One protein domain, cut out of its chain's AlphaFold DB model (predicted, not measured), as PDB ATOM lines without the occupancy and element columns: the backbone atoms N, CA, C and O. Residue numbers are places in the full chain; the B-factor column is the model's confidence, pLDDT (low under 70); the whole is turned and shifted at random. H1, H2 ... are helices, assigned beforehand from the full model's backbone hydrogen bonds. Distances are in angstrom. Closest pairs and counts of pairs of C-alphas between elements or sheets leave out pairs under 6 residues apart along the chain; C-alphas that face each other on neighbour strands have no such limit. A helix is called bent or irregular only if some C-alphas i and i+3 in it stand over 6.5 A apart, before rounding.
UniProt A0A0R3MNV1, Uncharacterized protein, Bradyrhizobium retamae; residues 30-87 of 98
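Overview. This is residues 30 to 87 of the 98 residues of an uncharacterized protein of Bradyrhizobium retamae (UniProt A0A0R3MNV1). The model is an elongated, rather open set of three helices joined at one place: the early part of the longest helix, H2, meets H1 on one side and H3 on another, both at steep angles, while the later part of H2 runs away from these two contacts. The chain turns after H2 at one end of the long axis and comes back through residues 60 to 68 into H3, which passes the early part of H2 and runs on to a short tail, residues 83 to 87, at the other end. The printed part has 58 residues with three named helices, in the order H1, H2, H3, and no named strand; the class is all helix. It is only just compact, close to loose, with a radius of gyration of the C-alphas of 12.2 A, and the C-alphas span 35 by 23 by 16 A, only just elongated.

Arrangement. H2, residues 45 to 59, is the longest helix by residues and touches both of the other helices. H3, residues 69 to 82, touches H2, with 7 pairs of C-alphas within 8 A. The closest C-alphas of the two are those of Asp 46 and Thr 72, 5.7 A apart. H2 touches H3 with residues 45 to 49 alone. H3 is only just irregular, with the C-alphas of Asn 70 and Ala 73 at 6.6 A, and its line is a rough one. The lines of H2 and H3 stand at a steep tilt of 69 degrees, only just short of about perpendicular, and the two helices run opposite ways. H1, residues 30 to 37, only just touches H2, with 3 pairs of C-alphas within 8 A. The closest C-alphas of these two are those of Leu 31 and Ile 48, 6.6 A apart, and H2 takes part with residues 45 to 48 alone. H1 and H2 run opposite ways at a steep tilt of 52 degrees. H1 and H3 are apart, but only just, with a closest C-alpha distance of 8.4 A. In H1 and H2 every O i to N i+4 pair is within hydrogen-bond range, and in H3 8 of 10 are.

Along the chain. H2 has 15 residues, Ala 45 to Glu 59, and measures 20.0 A from first to last C-alpha, from C-alpha 45 at (237.775, 168.642, 178.471) to C-alpha 59 at (229.519, 183.781, 168.292). H2 is neither bent nor irregular, but only just: C-alphas 56 and 59 are 6.1 A apart. H3 has 14 residues, Asn 69 to Leu 82, measures 21.0 A, and ends with C-alpha 82 at (228.461, 167.693, 189.796). H1 has 8 residues, Lys 30 to Ala 37, measures 10.4 A, and begins with C-alpha 30 at (226.069, 172.530, 178.807).

Size, cuts and confidence. The two C-alphas farthest apart are those of Arg 63 and Glu 85, at 35.6 A. The first and last printed C-alphas, those of Lys 30 and Ala 87, are 16.3 A apart. The link from H1 to H2 has 7 residues and the link from H2 to H3 has 9; both are short but not tight, and there is no long link. The printed part has no cut and runs from residue 30 to residue 87 of a full chain of 98 residues. The mean pLDDT of the printed part is 96.1, and no printed residue is under 70.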
ATOM      1  N   LYS A  30     227.039 172.711 179.889       98.12
ATOM      2  CA  LYS A  30     226.069 172.530 178.807       98.12
ATOM      3  C   LYS A  30     226.666 171.738 177.641       98.12
ATOM      4  O   LYS A  30     226.089 170.743 177.216       98.12
ATOM      5  N   LEU A  31     227.828 172.159 177.139       98.44
ATOM      6  CA  LEU A  31     228.489 171.493 176.013       98.44
ATOM      7  C   LEU A  31     228.938 170.068 176.369       98.44
ATOM      8  O   LEU A  31     228.839 169.168 175.539       98.44
ATOM      9  N   ALA A  32     229.415 169.842 177.593       98.31
ATOM     10  CA  ALA A  32     229.796 168.515 178.066       98.31
ATOM     11  C   ALA A  32     228.594 167.557 178.100       98.31
ATOM     12  O   ALA A  32     228.693 166.430 177.608       98.31
ATOM     13  N   LEU A  33     227.448 168.018 178.615       98.25
ATOM     14  CA  LEU A  33     226.195 167.259 178.626       98.25
ATOM     15  C   LEU A  33     225.671 166.999 177.212       98.25
ATOM     16  O   LEU A  33     225.223 165.891 176.932       98.25
ATOM     17  N   GLU A  34     225.777 167.968 176.299       98.31
ATOM     18  CA  GLU A  34     225.428 167.773 174.886       98.31
ATOM     19  C   GLU A  34     226.295 166.684 174.242       98.31
ATOM     20  O   GLU A  34     225.774 165.767 173.606       98.31
ATOM     21  N   VAL A  35     227.616 166.721 174.437       98.19
ATOM     22  CA  VAL A  35     228.521 165.680 173.923       98.19
ATOM     23  C   VAL A  35     228.180 164.315 174.525       98.19
ATOM     24  O   VAL A  35     228.111 163.321 173.801       98.19
ATOM     25  N   ARG A  36     227.900 164.254 175.830       97.19
ATOM     26  CA  ARG A  36     227.473 163.014 176.484       97.19
ATOM     27  C   ARG A  36     226.157 162.483 175.912       97.19
ATOM     28  O   ARG A  36     226.062 161.288 175.639       97.19
ATOM     29  N   ALA A  37     225.167 163.351 175.710       97.31
ATOM     30  CA  ALA A  37     223.867 162.996 175.139       97.31
ATOM     31  C   ALA A  37     223.984 162.467 173.700       97.31
ATOM     32  O   ALA A  37     223.179 161.639 173.283       97.31
ATOM     33  N   ASN A  38     225.030 162.866 172.967       97.44
ATOM     34  CA  ASN A  38     225.374 162.321 171.651       97.44
ATOM     35  C   ASN A  38     226.073 160.942 171.703       97.44
ATOM     36  O   ASN A  38     226.555 160.456 170.683       97.44
ATOM     37  N   GLY A  39     226.145 160.296 172.871       96.62
ATOM     38  CA  GLY A  39     226.633 158.920 173.018       96.62
ATOM     39  C   GLY A  39     228.141 158.784 173.233       96.62
ATOM     40  O   GLY A  39     228.650 157.665 173.306       96.62
ATOM     41  N   PHE A  40     228.878 159.888 173.382       97.31
ATOM     42  CA  PHE A  40     230.310 159.821 173.665       97.31
ATOM     43  C   PHE A  40     230.557 159.306 175.091       97.31
ATOM     44  O   PHE A  40     230.094 159.872 176.087       97.31
ATOM     45  N   ALA A  41     231.308 158.208 175.197       95.12
ATOM     46  CA  ALA A  41     231.681 157.616 176.480       95.12
ATOM     47  C   ALA A  41     232.803 158.390 177.187       95.12
ATOM     48  O   ALA A  41     232.802 158.497 178.410       95.12
ATOM     49  N   ARG A  42     233.745 158.934 176.409       96.75
ATOM     50  CA  ARG A  42     234.889 159.728 176.866       96.75
ATOM     51  C   ARG A  42     235.090 160.898 175.916       96.75
ATOM     52  O   ARG A  42     234.899 160.739 174.708       96.75
ATOM     53  N   TYR A  43     235.500 162.048 176.439       97.75
ATOM     54  CA  TYR A  43     235.782 163.221 175.619       97.75
ATOM     55  C   TYR A  43     236.884 164.103 176.209       97.75
ATOM     56  O   TYR A  43     237.266 163.975 177.371       97.75
ATOM     57  N   SER A  44     237.420 165.011 175.393       97.00
ATOM     58  CA  SER A  44     238.441 165.961 175.830       97.00
ATOM     59  C   SER A  44     237.800 167.177 176.500       97.00
ATOM     60  O   SER A  44     237.065 167.934 175.864       97.00
ATOM     61  N   ALA A  45     238.134 167.407 177.772       97.44
ATOM     62  CA  ALA A  45     237.775 168.642 178.471       97.44
ATOM     63  C   ALA A  45     238.379 169.882 177.782       97.44
ATOM     64  O   ALA A  45     237.742 170.931 177.719       97.44
ATOM     65  N   ASP A  46     239.581 169.758 177.214       97.19
ATOM     66  CA  ASP A  46     240.246 170.849 176.493       97.19
ATOM     67  C   ASP A  46     239.492 171.225 175.208       97.19
ATOM     68  O   ASP A  46     239.298 172.403 174.910       97.19
ATOM     69  N   ALA A  47     238.962 170.225 174.493       97.75
ATOM     70  CA  ALA A  47     238.136 170.460 173.311       97.75
ATOM     71  C   ALA A  47     236.855 171.238 173.658       97.75
ATOM     72  O   ALA A  47     236.488 172.174 172.943       97.75
ATOM     73  N   ILE A  48     236.211 170.909 174.783       98.38
ATOM     74  CA  ILE A  48     235.041 171.654 175.265       98.38
ATOM     75  C   ILE A  48     235.434 173.088 175.638       98.38
ATOM     76  O   ILE A  48     234.755 174.024 175.212       98.38
ATOM     77  N   LEU A  49     236.553 173.303 176.344       98.38
ATOM     78  CA  LEU A  49     237.014 174.659 176.672       98.38
ATOM     79  C   LEU A  49     237.315 175.487 175.410       98.38
ATOM     80  O   LEU A  49     236.963 176.667 175.343       98.38
ATOM     81  N   HIS A  50     237.903 174.882 174.376       98.00
ATOM     82  CA  HIS A  50     238.100 175.545 173.087       98.00
ATOM     83  C   HIS A  50     236.781 175.876 172.381       98.00
ATOM     84  O   HIS A  50     236.661 176.960 171.801       98.00
ATOM     85  N   ARG A  51     235.757 175.020 172.486       98.06
ATOM     86  CA  ARG A  51     234.419 175.338 171.968       98.06
ATOM     87  C   ARG A  51     233.758 176.487 172.732       98.06
ATOM     88  O   ARG A  51     233.132 177.338 172.093       98.06
ATOM     89  N   VAL A  52     233.938 176.561 174.057       98.06
ATOM     90  CA  VAL A  52     233.511 177.717 174.871       98.06
ATOM     91  C   VAL A  52     234.242 178.978 174.419       98.06
ATOM     92  O   VAL A  52     233.612 180.009 174.192       98.06
ATOM     93  N   ARG A  53     235.561 178.904 174.204       96.94
ATOM     94  CA  ARG A  53     236.347 180.032 173.689       96.94
ATOM     95  C   ARG A  53     235.816 180.529 172.347       96.94
ATOM     96  O   ARG A  53     235.656 181.736 172.189       96.94
ATOM     97  N   TRP A  54     235.523 179.627 171.411       97.12
ATOM     98  CA  TRP A  54     234.907 179.987 170.131       97.12
ATOM     99  C   TRP A  54     233.544 180.658 170.326       97.12
ATOM    100  O   TRP A  54     233.299 181.713 169.746       97.12
ATOM    101  N   HIS A  55     232.688 180.096 171.187       96.06
ATOM    102  CA  HIS A  55     231.372 180.667 171.480       96.06
ATOM    103  C   HIS A  55     231.478 182.114 171.973       96.06
ATOM    104  O   HIS A  55     230.841 183.015 171.434       96.06
ATOM    105  N   MET A  56     232.327 182.355 172.969       95.75
ATOM    106  CA  MET A  56     232.469 183.679 173.574       95.75
ATOM    107  C   MET A  56     233.129 184.675 172.616       95.75
ATOM    108  O   MET A  56     232.667 185.806 172.476       95.75
ATOM    109  N   HIS A  57     234.195 184.256 171.931       95.75
ATOM    110  CA  HIS A  57     234.986 185.149 171.090       95.75
ATOM    111  C   HIS A  57     234.311 185.460 169.749       95.75
ATOM    112  O   HIS A  57     234.290 186.616 169.324       95.75
ATOM    113  N   VAL A  58     233.774 184.437 169.079       96.00
ATOM    114  CA  VAL A  58     233.237 184.542 167.716       96.00
ATOM    115  C   VAL A  58     231.725 184.717 167.736       96.00
ATOM    116  O   VAL A  58     231.228 185.703 167.205       96.00
ATOM    117  N   GLU A  59     230.990 183.802 168.371       95.75
ATOM    118  CA  GLU A  59     229.519 183.781 168.292       95.75
ATOM    119  C   GLU A  59     228.879 184.911 169.114       95.75
ATOM    120  O   GLU A  59     227.911 185.521 168.670       95.75
ATOM    121  N   ARG A  60     229.449 185.246 170.280       95.31
ATOM    122  CA  ARG A  60     229.023 186.398 171.098       95.31
ATOM    123  C   ARG A  60     229.760 187.697 170.774       95.31
ATOM    124  O   ARG A  60     229.440 188.734 171.347       95.31
ATOM    125  N   GLY A  61     230.766 187.651 169.900       95.44
ATOM    126  CA  GLY A  61     231.548 188.824 169.508       95.44
ATOM    127  C   GLY A  61     232.410 189.439 170.619       95.44
ATOM    128  O   GLY A  61     232.888 190.564 170.453       95.44
ATOM    129  N   ASN A  62     232.653 188.740 171.737       95.44
ATOM    130  CA  ASN A  62     233.528 189.237 172.800       95.44
ATOM    131  C   ASN A  62     235.004 189.019 172.427       95.44
ATOM    132  O   ASN A  62     235.675 188.104 172.908       95.44
ATOM    133  N   ARG A  63     235.528 189.887 171.556       93.44
ATOM    134  CA  ARG A  63     236.897 189.785 171.023       93.44
ATOM    135  C   ARG A  63     237.990 189.896 172.094       93.44
ATOM    136  O   ARG A  63     239.102 189.432 171.862       93.44
ATOM    137  N   ALA A  64     237.683 190.479 173.251       94.94
ATOM    138  CA  ALA A  64     238.609 190.585 174.378       94.94
ATOM    139  C   ALA A  64     238.659 189.309 175.240       94.94
ATOM    140  O   ALA A  64     239.590 189.132 176.025       94.94
ATOM    141  N   PHE A  65     237.683 188.405 175.097       94.88
ATOM    142  CA  PHE A  65     237.640 187.172 175.874       94.88
ATOM    143  C   PHE A  65     238.819 186.250 175.541       94.88
ATOM    144  O   PHE A  65     239.059 185.900 174.379       94.88
ATOM    145  N   LYS A  66     239.512 185.786 176.586       93.19
ATOM    146  CA  LYS A  66     240.601 184.811 176.496       93.19
ATOM    147  C   LYS A  66     240.399 183.713 177.533       93.19
ATOM    148  O   LYS A  66     240.505 183.960 178.729       93.19
ATOM    149  N   ALA A  67     240.155 182.492 177.060       94.31
ATOM    150  CA  ALA A  67     240.144 181.323 177.928       94.31
ATOM    151  C   ALA A  67     241.571 180.981 178.385       94.31
ATOM    152  O   ALA A  67     242.474 180.874 177.549       94.31
ATOM    153  N   ASN A  68     241.771 180.816 179.693       94.06
ATOM    154  CA  ASN A  68     243.033 180.340 180.258       94.06
ATOM    155  C   ASN A  68     243.076 178.805 180.183       94.06
ATOM    156  O   ASN A  68     242.149 178.141 180.639       94.06
ATOM    157  N   ASN A  69     244.151 178.233 179.639       91.94
ATOM    158  CA  ASN A  69     244.333 176.778 179.552       91.94
ATOM    159  C   ASN A  69     244.385 176.101 180.935       91.94
ATOM    160  O   ASN A  69     244.017 174.936 181.071       91.94
ATOM    161  N   ASN A  70     244.760 176.841 181.981       93.94
ATOM    162  CA  ASN A  70     244.741 176.347 183.357       93.94
ATOM    163  C   ASN A  70     243.320 176.083 183.884       93.94
ATOM    164  O   ASN A  70     243.174 175.435 184.919       93.94
ATOM    165  N   TRP A  71     242.270 176.537 183.188       96.88
ATOM    166  CA  TRP A  71     240.880 176.275 183.568       96.88
ATOM    167  C   TRP A  71     240.411 174.855 183.230       96.88
ATOM    168  O   TRP A  71     239.477 174.369 183.862       96.88
ATOM    169  N   THR A  72     241.057 174.153 182.290       96.44
ATOM    170  CA  THR A  72     240.595 172.836 181.811       96.44
ATOM    171  C   THR A  72     240.505 171.802 182.935       96.44
ATOM    172  O   THR A  72     239.477 171.151 183.113       96.44
ATOM    173  N   ALA A  73     241.570 171.659 183.726       95.00
ATOM    174  CA  ALA A  73     241.632 170.678 184.807       95.00
ATOM    175  C   ALA A  73     240.614 170.935 185.944       95.00
ATOM    176  O   ALA A  73     239.922 169.990 186.335       95.00
ATOM    177  N   PRO A  74     240.485 172.161 186.495       95.50
ATOM    178  CA  PRO A  74     239.459 172.447 187.495       95.50
ATOM    179  C   PRO A  74     238.032 172.313 186.948       95.50
ATOM    180  O   PRO A  74     237.190 171.766 187.654       95.50
ATOM    181  N   LEU A  75     237.768 172.717 185.697       97.31
ATOM    182  CA  LEU A  75     236.456 172.529 185.060       97.31
ATOM    183  C   LEU A  75     236.090 171.049 184.913       97.31
ATOM    184  O   LEU A  75     234.982 170.660 185.272       97.31
ATOM    185  N   ALA A  76     237.026 170.210 184.457       96.94
ATOM    186  CA  ALA A  76     236.793 168.775 184.314       96.94
ATOM    187  C   ALA A  76     236.454 168.106 185.658       96.94
ATOM    188  O   ALA A  76     235.505 167.327 185.745       96.94
ATOM    189  N   ARG A  77     237.202 168.435 186.722       95.12
ATOM    190  CA  ARG A  77     236.944 167.912 188.075       95.12
ATOM    191  C   ARG A  77     235.624 168.412 188.651       95.12
ATOM    192  O   ARG A  77     234.896 167.630 189.254       95.12
ATOM    193  N   TRP A  78     235.321 169.695 188.468       95.88
ATOM    194  CA  TRP A  78     234.061 170.291 188.909       95.88
ATOM    195  C   TRP A  78     232.860 169.632 188.228       95.88
ATOM    196  O   TRP A  78     231.938 169.211 188.918       95.88
ATOM    197  N   PHE A  79     232.924 169.437 186.909       97.00
ATOM    198  CA  PHE A  79     231.883 168.748 186.151       97.00
ATOM    199  C   PHE A  79     231.655 167.313 186.647       97.00
ATOM    200  O   PHE A  79     230.527 166.944 186.948       97.00
ATOM    201  N   LEU A  80     232.714 166.509 186.800       95.50
ATOM    202  CA  LEU A  80     232.581 165.122 187.271       95.50
ATOM    203  C   LEU A  80     232.073 165.025 188.718       95.50
ATOM    204  O   LEU A  80     231.440 164.038 189.078       95.50
ATOM    205  N   LYS A  81     232.346 166.038 189.552       94.38
ATOM    206  CA  LYS A  81     231.791 166.129 190.909       94.38
ATOM    207  C   LYS A  81     230.293 166.444 190.886       94.38
ATOM    208  O   LYS A  81     229.567 165.940 191.736       94.38
ATOM    209  N   LEU A  82     229.860 167.296 189.957       94.69
ATOM    210  CA  LEU A  82     228.461 167.693 189.796       94.69
ATOM    211  C   LEU A  82     227.616 166.592 189.137       94.69
ATOM    212  O   LEU A  82     226.453 166.435 189.489       94.69
ATOM    213  N   HIS A  83     228.228 165.811 188.245       94.75
ATOM    214  CA  HIS A  83     227.594 164.742 187.473       94.75
ATOM    215  C   HIS A  83     228.263 163.382 187.745       94.75
ATOM    216  O   HIS A  83     229.005 162.861 186.900       94.75
ATOM    217  N   PRO A  84     228.053 162.779 188.928       94.12
ATOM    218  CA  PRO A  84     228.642 161.481 189.257       94.12
ATOM    219  C   PRO A  84     228.187 160.351 188.314       94.12
ATOM    220  O   PRO A  84     228.911 159.373 188.128       94.12
ATOM    221  N   GLU A  85     227.027 160.483 187.663       94.38
ATOM    222  CA  GLU A  85     226.471 159.536 186.689       94.38
ATOM    223  C   GLU A  85     227.273 159.434 185.379       94.38
ATOM    224  O   GLU A  85     227.098 158.487 184.607       94.38
ATOM    225  N   VAL A  86     228.181 160.382 185.131       94.44
ATOM    226  CA  VAL A  86     229.103 160.373 183.983       94.44
ATOM    227  C   VAL A  86     230.562 160.246 184.422       94.44
ATOM    228  O   VAL A  86     231.474 160.724 183.741       94.44
ATOM    229  N   ALA A  87     230.806 159.578 185.555       90.19
ATOM    230  CA  ALA A  87     232.150 159.272 186.032       90.19
ATOM    231  C   ALA A  87     233.041 158.706 184.907       90.19
ATOM    232  O   ALA A  87     232.655 157.802 184.165       90.19
TER     233      ALA A  87